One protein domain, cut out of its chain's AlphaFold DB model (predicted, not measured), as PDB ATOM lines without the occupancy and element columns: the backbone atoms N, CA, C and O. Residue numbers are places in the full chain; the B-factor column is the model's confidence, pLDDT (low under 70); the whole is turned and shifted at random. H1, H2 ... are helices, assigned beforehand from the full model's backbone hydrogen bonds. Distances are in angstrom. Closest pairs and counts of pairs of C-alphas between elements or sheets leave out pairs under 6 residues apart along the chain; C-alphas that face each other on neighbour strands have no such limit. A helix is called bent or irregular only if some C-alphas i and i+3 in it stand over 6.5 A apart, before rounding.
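AT A GLANCE: This is residues 12 to 64 of the 177 residues of a protein of Rhizophagus irregularis (strain DAOM 197198w) (UniProt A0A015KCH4). Two helices of very unequal length make a lopsided V: the short H1 runs toward the point, a loop of residues 24 to 34 turns there, and the long H2 runs back out. The arms come near each other close to the point, and beyond it H2 sticks out as a long straight arm, residues 42 to 64 standing free, which makes most of the length. The printed part has 53 residues with two named helices, H1 then H2, and no named strand; its class is all helix. It is extended, with a radius of gyration of the C-alphas of 16.4 A and spans of 51 by 21 by 11 A.

HOW THE PARTS SIT: H1, residues 12 to 23, and H2, residues 35 to 63, form a helical hairpin. They only just touch, with 3 pairs of C-alphas within 8 A, and the closest C-alphas are those of Leu 18 and Leu 37, 7.0 A apart. H1 touches H2 with residues 18 to 22 alone, and H2 touches H1 with residue 37 alone. They run opposite ways at a steep tilt of 36 degrees, only just beyond shallow. In H1 every O i to N i+4 pair is within hydrogen-bond range, in H2 23 of 25.

IN THESE COORDINATES: H1 begins at C-alpha 12, (231.289, 166.053, 200.773), and measures 16.5 A from first to last C-alpha. H2 begins at C-alpha 35, (219.798, 158.300, 187.423), and ends at C-alpha 63, (225.443, 198.059, 187.651), 40.2 A away. H2 is neither bent nor irregular, but only just: C-alphas 41 and 44 are 6.2 A apart.

THE WHOLE: The two C-alphas farthest apart are those of Lys 26 and Leu 64, 50.9 A. The printed part has no cut, and the link from H1 to H2, 11 residues, is long. The mean pLDDT of the printed part is 85.6; residues 27 to 29, in that link, are under 70.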
ATOM      1  N   PHE A  12     230.403 167.188 201.030       90.69
ATOM      2  CA  PHE A  12     231.289 166.053 200.773       90.69
ATOM      3  C   PHE A  12     230.672 164.730 201.235       90.69
ATOM      4  O   PHE A  12     230.593 163.786 200.451       90.69
ATOM      5  N   VAL A  13     230.177 164.668 202.476       93.69
ATOM      6  CA  VAL A  13     229.539 163.458 203.018       93.69
ATOM      7  C   VAL A  13     228.288 163.089 202.218       93.69
ATOM      8  O   VAL A  13     228.082 161.911 201.929       93.69
ATOM      9  N   ALA A  14     227.483 164.071 201.803       89.19
ATOM     10  CA  ALA A  14     226.282 163.830 201.006       89.19
ATOM     11  C   ALA A  14     226.601 163.229 199.623       89.19
ATOM     12  O   ALA A  14     226.012 162.217 199.236       89.19
ATOM     13  N   VAL A  15     227.564 163.803 198.895       88.12
ATOM     14  CA  VAL A  15     227.973 163.305 197.567       88.12
ATOM     15  C   VAL A  15     228.678 161.950 197.678       88.12
ATOM     16  O   VAL A  15     228.453 161.059 196.853       88.12
ATOM     17  N   PHE A  16     229.492 161.754 198.718       88.38
ATOM     18  CA  PHE A  16     230.156 160.481 198.994       88.38
ATOM     19  C   PHE A  16     229.151 159.364 199.295       88.38
ATOM     20  O   PHE A  16     229.239 158.277 198.720       88.38
ATOM     21  N   PHE A  17     228.146 159.648 200.127       88.56
ATOM     22  CA  PHE A  17     227.059 158.715 200.408       88.56
ATOM     23  C   PHE A  17     226.281 158.352 199.138       88.56
ATOM     24  O   PHE A  17     226.072 157.167 198.874       88.56
ATOM     25  N   LEU A  18     225.918 159.342 198.315       85.75
ATOM     26  CA  LEU A  18     225.218 159.118 197.045       85.75
ATOM     27  C   LEU A  18     226.028 158.219 196.095       85.75
ATOM     28  O   LEU A  18     225.475 157.325 195.447       85.75
ATOM     29  N   SER A  19     227.344 158.424 196.046       85.50
ATOM     30  CA  SER A  19     228.254 157.663 195.187       85.50
ATOM     31  C   SER A  19     228.386 156.205 195.650       85.50
ATOM     32  O   SER A  19     228.252 155.287 194.839       85.50
ATOM     33  N   ILE A  20     228.564 155.970 196.956       86.69
ATOM     34  CA  ILE A  20     228.642 154.615 197.534       86.69
ATOM     35  C   ILE A  20     227.311 153.869 197.421       86.69
ATOM     36  O   ILE A  20     227.302 152.686 197.076       86.69
ATOM     37  N   ALA A  21     226.188 154.537 197.694       84.56
ATOM     38  CA  ALA A  21     224.866 153.921 197.602       84.56
ATOM     39  C   ALA A  21     224.564 153.448 196.170       84.56
ATOM     40  O   ALA A  21     224.077 152.331 195.979       84.56
ATOM     41  N   THR A  22     224.943 154.259 195.175       83.38
ATOM     42  CA  THR A  22     224.824 153.913 193.752       83.38
ATOM     43  C   THR A  22     225.740 152.743 193.373       83.38
ATOM     44  O   THR A  22     225.298 151.828 192.683       83.38
ATOM     45  N   PHE A  23     226.985 152.719 193.864       82.75
ATOM     46  CA  PHE A  23     227.943 151.643 193.572       82.75
ATOM     47  C   PHE A  23     227.529 150.290 194.172       82.75
ATOM     48  O   PHE A  23     227.637 149.252 193.522       82.75
ATOM     49  N   LEU A  24     227.013 150.288 195.405       82.69
ATOM     50  CA  LEU A  24     226.622 149.068 196.121       82.69
ATOM     51  C   LEU A  24     225.210 148.564 195.776       82.69
ATOM     52  O   LEU A  24     224.755 147.601 196.391       82.69
ATOM     53  N   ASN A  25     224.516 149.189 194.816       78.06
ATOM     54  CA  ASN A  25     223.124 148.887 194.459       78.06
ATOM     55  C   ASN A  25     222.178 148.840 195.680       78.06
ATOM     56  O   ASN A  25     221.298 147.979 195.776       78.06
ATOM     57  N   LYS A  26     222.385 149.722 196.666       70.75
ATOM     58  CA  LYS A  26     221.558 149.790 197.882       70.75
ATOM     59  C   LYS A  26     220.660 151.027 197.855       70.75
ATOM     60  O   LYS A  26     220.970 152.019 197.208       70.75
ATOM     61  N   ALA A  27     219.543 150.964 198.585       64.31
ATOM     62  CA  ALA A  27     218.559 152.050 198.718       64.31
ATOM     63  C   ALA A  27     217.821 152.449 197.417       64.31
ATOM     64  O   ALA A  27     217.469 153.609 197.238       64.31
ATOM     65  N   GLY A  28     217.560 151.495 196.514       65.69
ATOM     66  CA  GLY A  28     216.818 151.750 195.266       65.69
ATOM     67  C   GLY A  28     217.649 152.408 194.160       65.69
ATOM     68  O   GLY A  28     217.148 152.622 193.059       65.69
ATOM     69  N   PHE A  29     218.928 152.682 194.425       67.00
ATOM     70  CA  PHE A  29     219.884 153.112 193.417       67.00
ATOM     71  C   PHE A  29     220.472 151.896 192.713       67.00
ATOM     72  O   PHE A  29     220.844 150.917 193.358       67.00
ATOM     73  N   SER A  30     220.549 151.963 191.388       71.75
ATOM     74  CA  SER A  30     221.167 150.927 190.571       71.75
ATOM     75  C   SER A  30     222.433 151.467 189.918       71.75
ATOM     76  O   SER A  30     222.416 152.547 189.331       71.75
ATOM     77  N   ALA A  31     223.512 150.691 189.965       70.75
ATOM     78  CA  ALA A  31     224.752 150.974 189.252       70.75
ATOM     79  C   ALA A  31     224.564 150.906 187.725       70.75
ATOM     80  O   ALA A  31     225.272 151.584 186.990       70.75
ATOM     81  N   LEU A  32     223.593 150.111 187.253       72.62
ATOM     82  CA  LEU A  32     223.247 149.993 185.832       72.62
ATOM     83  C   LEU A  32     222.487 151.216 185.311       72.62
ATOM     84  O   LEU A  32     222.622 151.559 184.143       72.62
ATOM     85  N   ASN A  33     221.716 151.883 186.173       77.56
ATOM     86  CA  ASN A  33     220.966 153.092 185.838       77.56
ATOM     87  C   ASN A  33     221.154 154.140 186.944       77.56
ATOM     88  O   ASN A  33     220.248 154.343 187.762       77.56
ATOM     89  N   PRO A  34     222.317 154.813 187.000       82.75
ATOM     90  CA  PRO A  34     222.648 155.759 188.059       82.75
ATOM     91  C   PRO A  34     221.953 157.117 187.834       82.75
ATOM     92  O   PRO A  34     222.597 158.160 187.740       82.75
ATOM     93  N   VAL A  35     220.618 157.117 187.747       83.44
ATOM     94  CA  VAL A  35     219.798 158.300 187.423       83.44
ATOM     95  C   VAL A  35     220.003 159.415 188.449       83.44
ATOM     96  O   VAL A  35     220.181 160.571 188.080       83.44
ATOM     97  N   ALA A  36     220.047 159.077 189.739       81.44
ATOM     98  CA  ALA A  36     220.259 160.061 190.798       81.44
ATOM     99  C   ALA A  36     221.639 160.730 190.712       81.44
ATOM    100  O   ALA A  36     221.755 161.944 190.869       81.44
ATOM    101  N   LEU A  37     222.678 159.948 190.405       84.69
ATOM    102  CA  LEU A  37     224.039 160.444 190.229       84.69
ATOM    103  C   LEU A  37     224.120 161.351 188.994       84.69
ATOM    104  O   LEU A  37     224.705 162.428 189.063       84.69
ATOM    105  N   TRP A  38     223.454 160.973 187.899       86.75
ATOM    106  CA  TRP A  38     223.365 161.795 186.693       86.75
ATOM    107  C   TRP A  38     222.659 163.135 186.944       86.75
ATOM    108  O   TRP A  38     223.170 164.177 186.536       86.75
ATOM    109  N   ILE A  39     221.538 163.145 187.671       88.38
ATOM    110  CA  ILE A  39     220.824 164.388 188.006       88.38
ATOM    111  C   ILE A  39     221.721 165.322 188.830       88.38
ATOM    112  O   ILE A  39     221.845 166.502 188.512       88.38
ATOM    113  N   VAL A  40     222.374 164.810 189.873       87.94
ATOM    114  CA  VAL A  40     223.188 165.653 190.762       87.94
ATOM    115  C   VAL A  40     224.465 166.144 190.073       87.94
ATOM    116  O   VAL A  40     224.844 167.300 190.240       87.94
ATOM    117  N   LEU A  41     225.135 165.308 189.278       87.19
ATOM    118  CA  LEU A  41     226.400 165.698 188.647       87.19
ATOM    119  C   LEU A  41     226.224 166.488 187.352       87.19
ATOM    120  O   LEU A  41     227.023 167.386 187.108       87.19
ATOM    121  N   TYR A  42     225.199 166.206 186.550       87.88
ATOM    122  CA  TYR A  42     224.996 166.891 185.271       87.88
ATOM    123  C   TYR A  42     223.909 167.955 185.345       87.88
ATOM    124  O   TYR A  42     224.183 169.118 185.056       87.88
ATOM    125  N   ILE A  43     222.687 167.590 185.749       91.25
ATOM    126  CA  ILE A  43     221.550 168.524 185.721       91.25
ATOM    127  C   ILE A  43     221.749 169.654 186.730       91.25
ATOM    128  O   ILE A  43     221.621 170.820 186.368       91.25
ATOM    129  N   PHE A  44     222.091 169.333 187.977       91.62
ATOM    130  CA  PHE A  44     222.252 170.345 189.019       91.62
ATOM    131  C   PHE A  44     223.446 171.274 188.746       91.62
ATOM    132  O   PHE A  44     223.285 172.491 188.805       91.62
ATOM    133  N   ASN A  45     224.616 170.739 188.370       92.44
ATOM    134  CA  ASN A  45     225.772 171.576 188.013       92.44
ATOM    135  C   ASN A  45     225.526 172.400 186.740       92.44
ATOM    136  O   ASN A  45     225.900 173.570 186.686       92.44
ATOM    137  N   GLY A  46     224.859 171.825 185.733       91.25
ATOM    138  CA  GLY A  46     224.472 172.549 184.524       91.25
ATOM    139  C   GLY A  46     223.495 173.686 184.823       91.25
ATOM    140  O   GLY A  46     223.697 174.809 184.365       91.25
ATOM    141  N   ALA A  47     222.482 173.436 185.656       93.31
ATOM    142  CA  ALA A  47     221.549 174.465 186.104       93.31
ATOM    143  C   ALA A  47     222.260 175.570 186.901       93.31
ATOM    144  O   ALA A  47     222.016 176.749 186.654       93.31
ATOM    145  N   ALA A  48     223.177 175.211 187.805       93.69
ATOM    146  CA  ALA A  48     223.970 176.177 188.562       93.69
ATOM    147  C   ALA A  48     224.823 177.074 187.648       93.69
ATOM    148  O   ALA A  48     224.884 178.281 187.872       93.69
ATOM    149  N   LEU A  49     225.420 176.513 186.589       92.88
ATOM    150  CA  LEU A  49     226.148 177.282 185.575       92.88
ATOM    151  C   LEU A  49     225.221 178.276 184.865       92.88
ATOM    152  O   LEU A  49     225.556 179.454 184.763       92.88
ATOM    153  N   VAL A  50     224.047 177.830 184.413       93.69
ATOM    154  CA  VAL A  50     223.069 178.703 183.739       93.69
ATOM    155  C   VAL A  50     222.623 179.836 184.662       93.69
ATOM    156  O   VAL A  50     222.625 180.994 184.251       93.69
ATOM    157  N   ILE A  51     222.298 179.523 185.918       95.69
ATOM    158  CA  ILE A  51     221.924 180.524 186.925       95.69
ATOM    159  C   ILE A  51     223.064 181.524 187.126       95.69
ATOM    160  O   ILE A  51     222.819 182.727 187.092       95.69
ATOM    161  N   TYR A  52     224.304 181.050 187.282       93.38
ATOM    162  CA  TYR A  52     225.474 181.916 187.410       93.38
ATOM    163  C   TYR A  52     225.582 182.882 186.224       93.38
ATOM    164  O   TYR A  52     225.668 184.087 186.436       93.38
ATOM    165  N   VAL A  53     225.502 182.384 184.989       93.00
ATOM    166  CA  VAL A  53     225.576 183.214 183.777       93.00
ATOM    167  C   VAL A  53     224.482 184.279 183.746       93.00
ATOM    168  O   VAL A  53     224.769 185.441 183.466       93.00
ATOM    169  N   VAL A  54     223.238 183.905 184.052       94.75
ATOM    170  CA  VAL A  54     222.115 184.852 184.071       94.75
ATOM    171  C   VAL A  54     222.349 185.939 185.116       94.75
ATOM    172  O   VAL A  54     222.190 187.118 184.809       94.75
ATOM    173  N   LEU A  55     222.775 185.564 186.324       93.69
ATOM    174  CA  LEU A  55     223.085 186.524 187.385       93.69
ATOM    175  C   LEU A  55     224.213 187.478 186.978       93.69
ATOM    176  O   LEU A  55     224.102 188.676 187.218       93.69
ATOM    177  N   GLN A  56     225.259 186.970 186.324       91.81
ATOM    178  CA  GLN A  56     226.362 187.793 185.833       91.81
ATOM    179  C   GLN A  56     225.908 188.796 184.763       91.81
ATOM    180  O   GLN A  56     226.242 189.974 184.840       91.81
ATOM    181  N   ILE A  57     225.080 188.366 183.808       90.81
ATOM    182  CA  ILE A  57     224.521 189.262 182.786       90.81
ATOM    183  C   ILE A  57     223.654 190.351 183.433       90.81
ATOM    184  O   ILE A  57     223.778 191.523 183.083       90.81
ATOM    185  N   VAL A  58     222.799 189.984 184.394       92.19
ATOM    186  CA  VAL A  58     221.943 190.937 185.119       92.19
ATOM    187  C   VAL A  58     222.778 191.951 185.901       92.19
ATOM    188  O   VAL A  58     222.431 193.130 185.902       92.19
ATOM    189  N   LEU A  59     223.867 191.521 186.542       90.06
ATOM    190  CA  LEU A  59     224.765 192.405 187.286       90.06
ATOM    191  C   LEU A  59     225.421 193.425 186.352       90.06
ATOM    192  O   LEU A  59     225.329 194.622 186.605       90.06
ATOM    193  N   VAL A  60     226.011 192.976 185.241       88.00
ATOM    194  CA  VAL A  60     226.690 193.882 184.301       88.00
ATOM    195  C   VAL A  60     225.717 194.880 183.681       88.00
ATOM    196  O   VAL A  60     226.027 196.059 183.611       88.00
ATOM    197  N   LEU A  61     224.522 194.438 183.277       87.00
ATOM    198  CA  LEU A  61     223.550 195.325 182.631       87.00
ATOM    199  C   LEU A  61     222.945 196.379 183.567       87.00
ATOM    200  O   LEU A  61     222.524 197.423 183.078       87.00
ATOM    201  N   ASN A  62     222.844 196.095 184.868       87.31
ATOM    202  CA  ASN A  62     222.227 197.017 185.825       87.31
ATOM    203  C   ASN A  62     223.237 197.883 186.582       87.31
ATOM    204  O   ASN A  62     222.856 198.956 187.044       87.31
ATOM    205  N   THR A  63     224.476 197.419 186.748       82.81
ATOM    206  CA  THR A  63     225.443 198.059 187.651       82.81
ATOM    207  C   THR A  63     226.626 198.689 186.918       82.81
ATOM    208  O   THR A  63     227.164 199.667 187.423       82.81
ATOM    209  N   LEU A  64     227.049 198.155 185.765       78.06
ATOM    210  CA  LEU A  64     228.256 198.615 185.071       78.06
ATOM    211  C   LEU A  64     227.911 199.447 183.830       78.06
ATOM    212  O   LEU A  64     227.110 199.034 182.989       78.06
TER     213      LEU A  64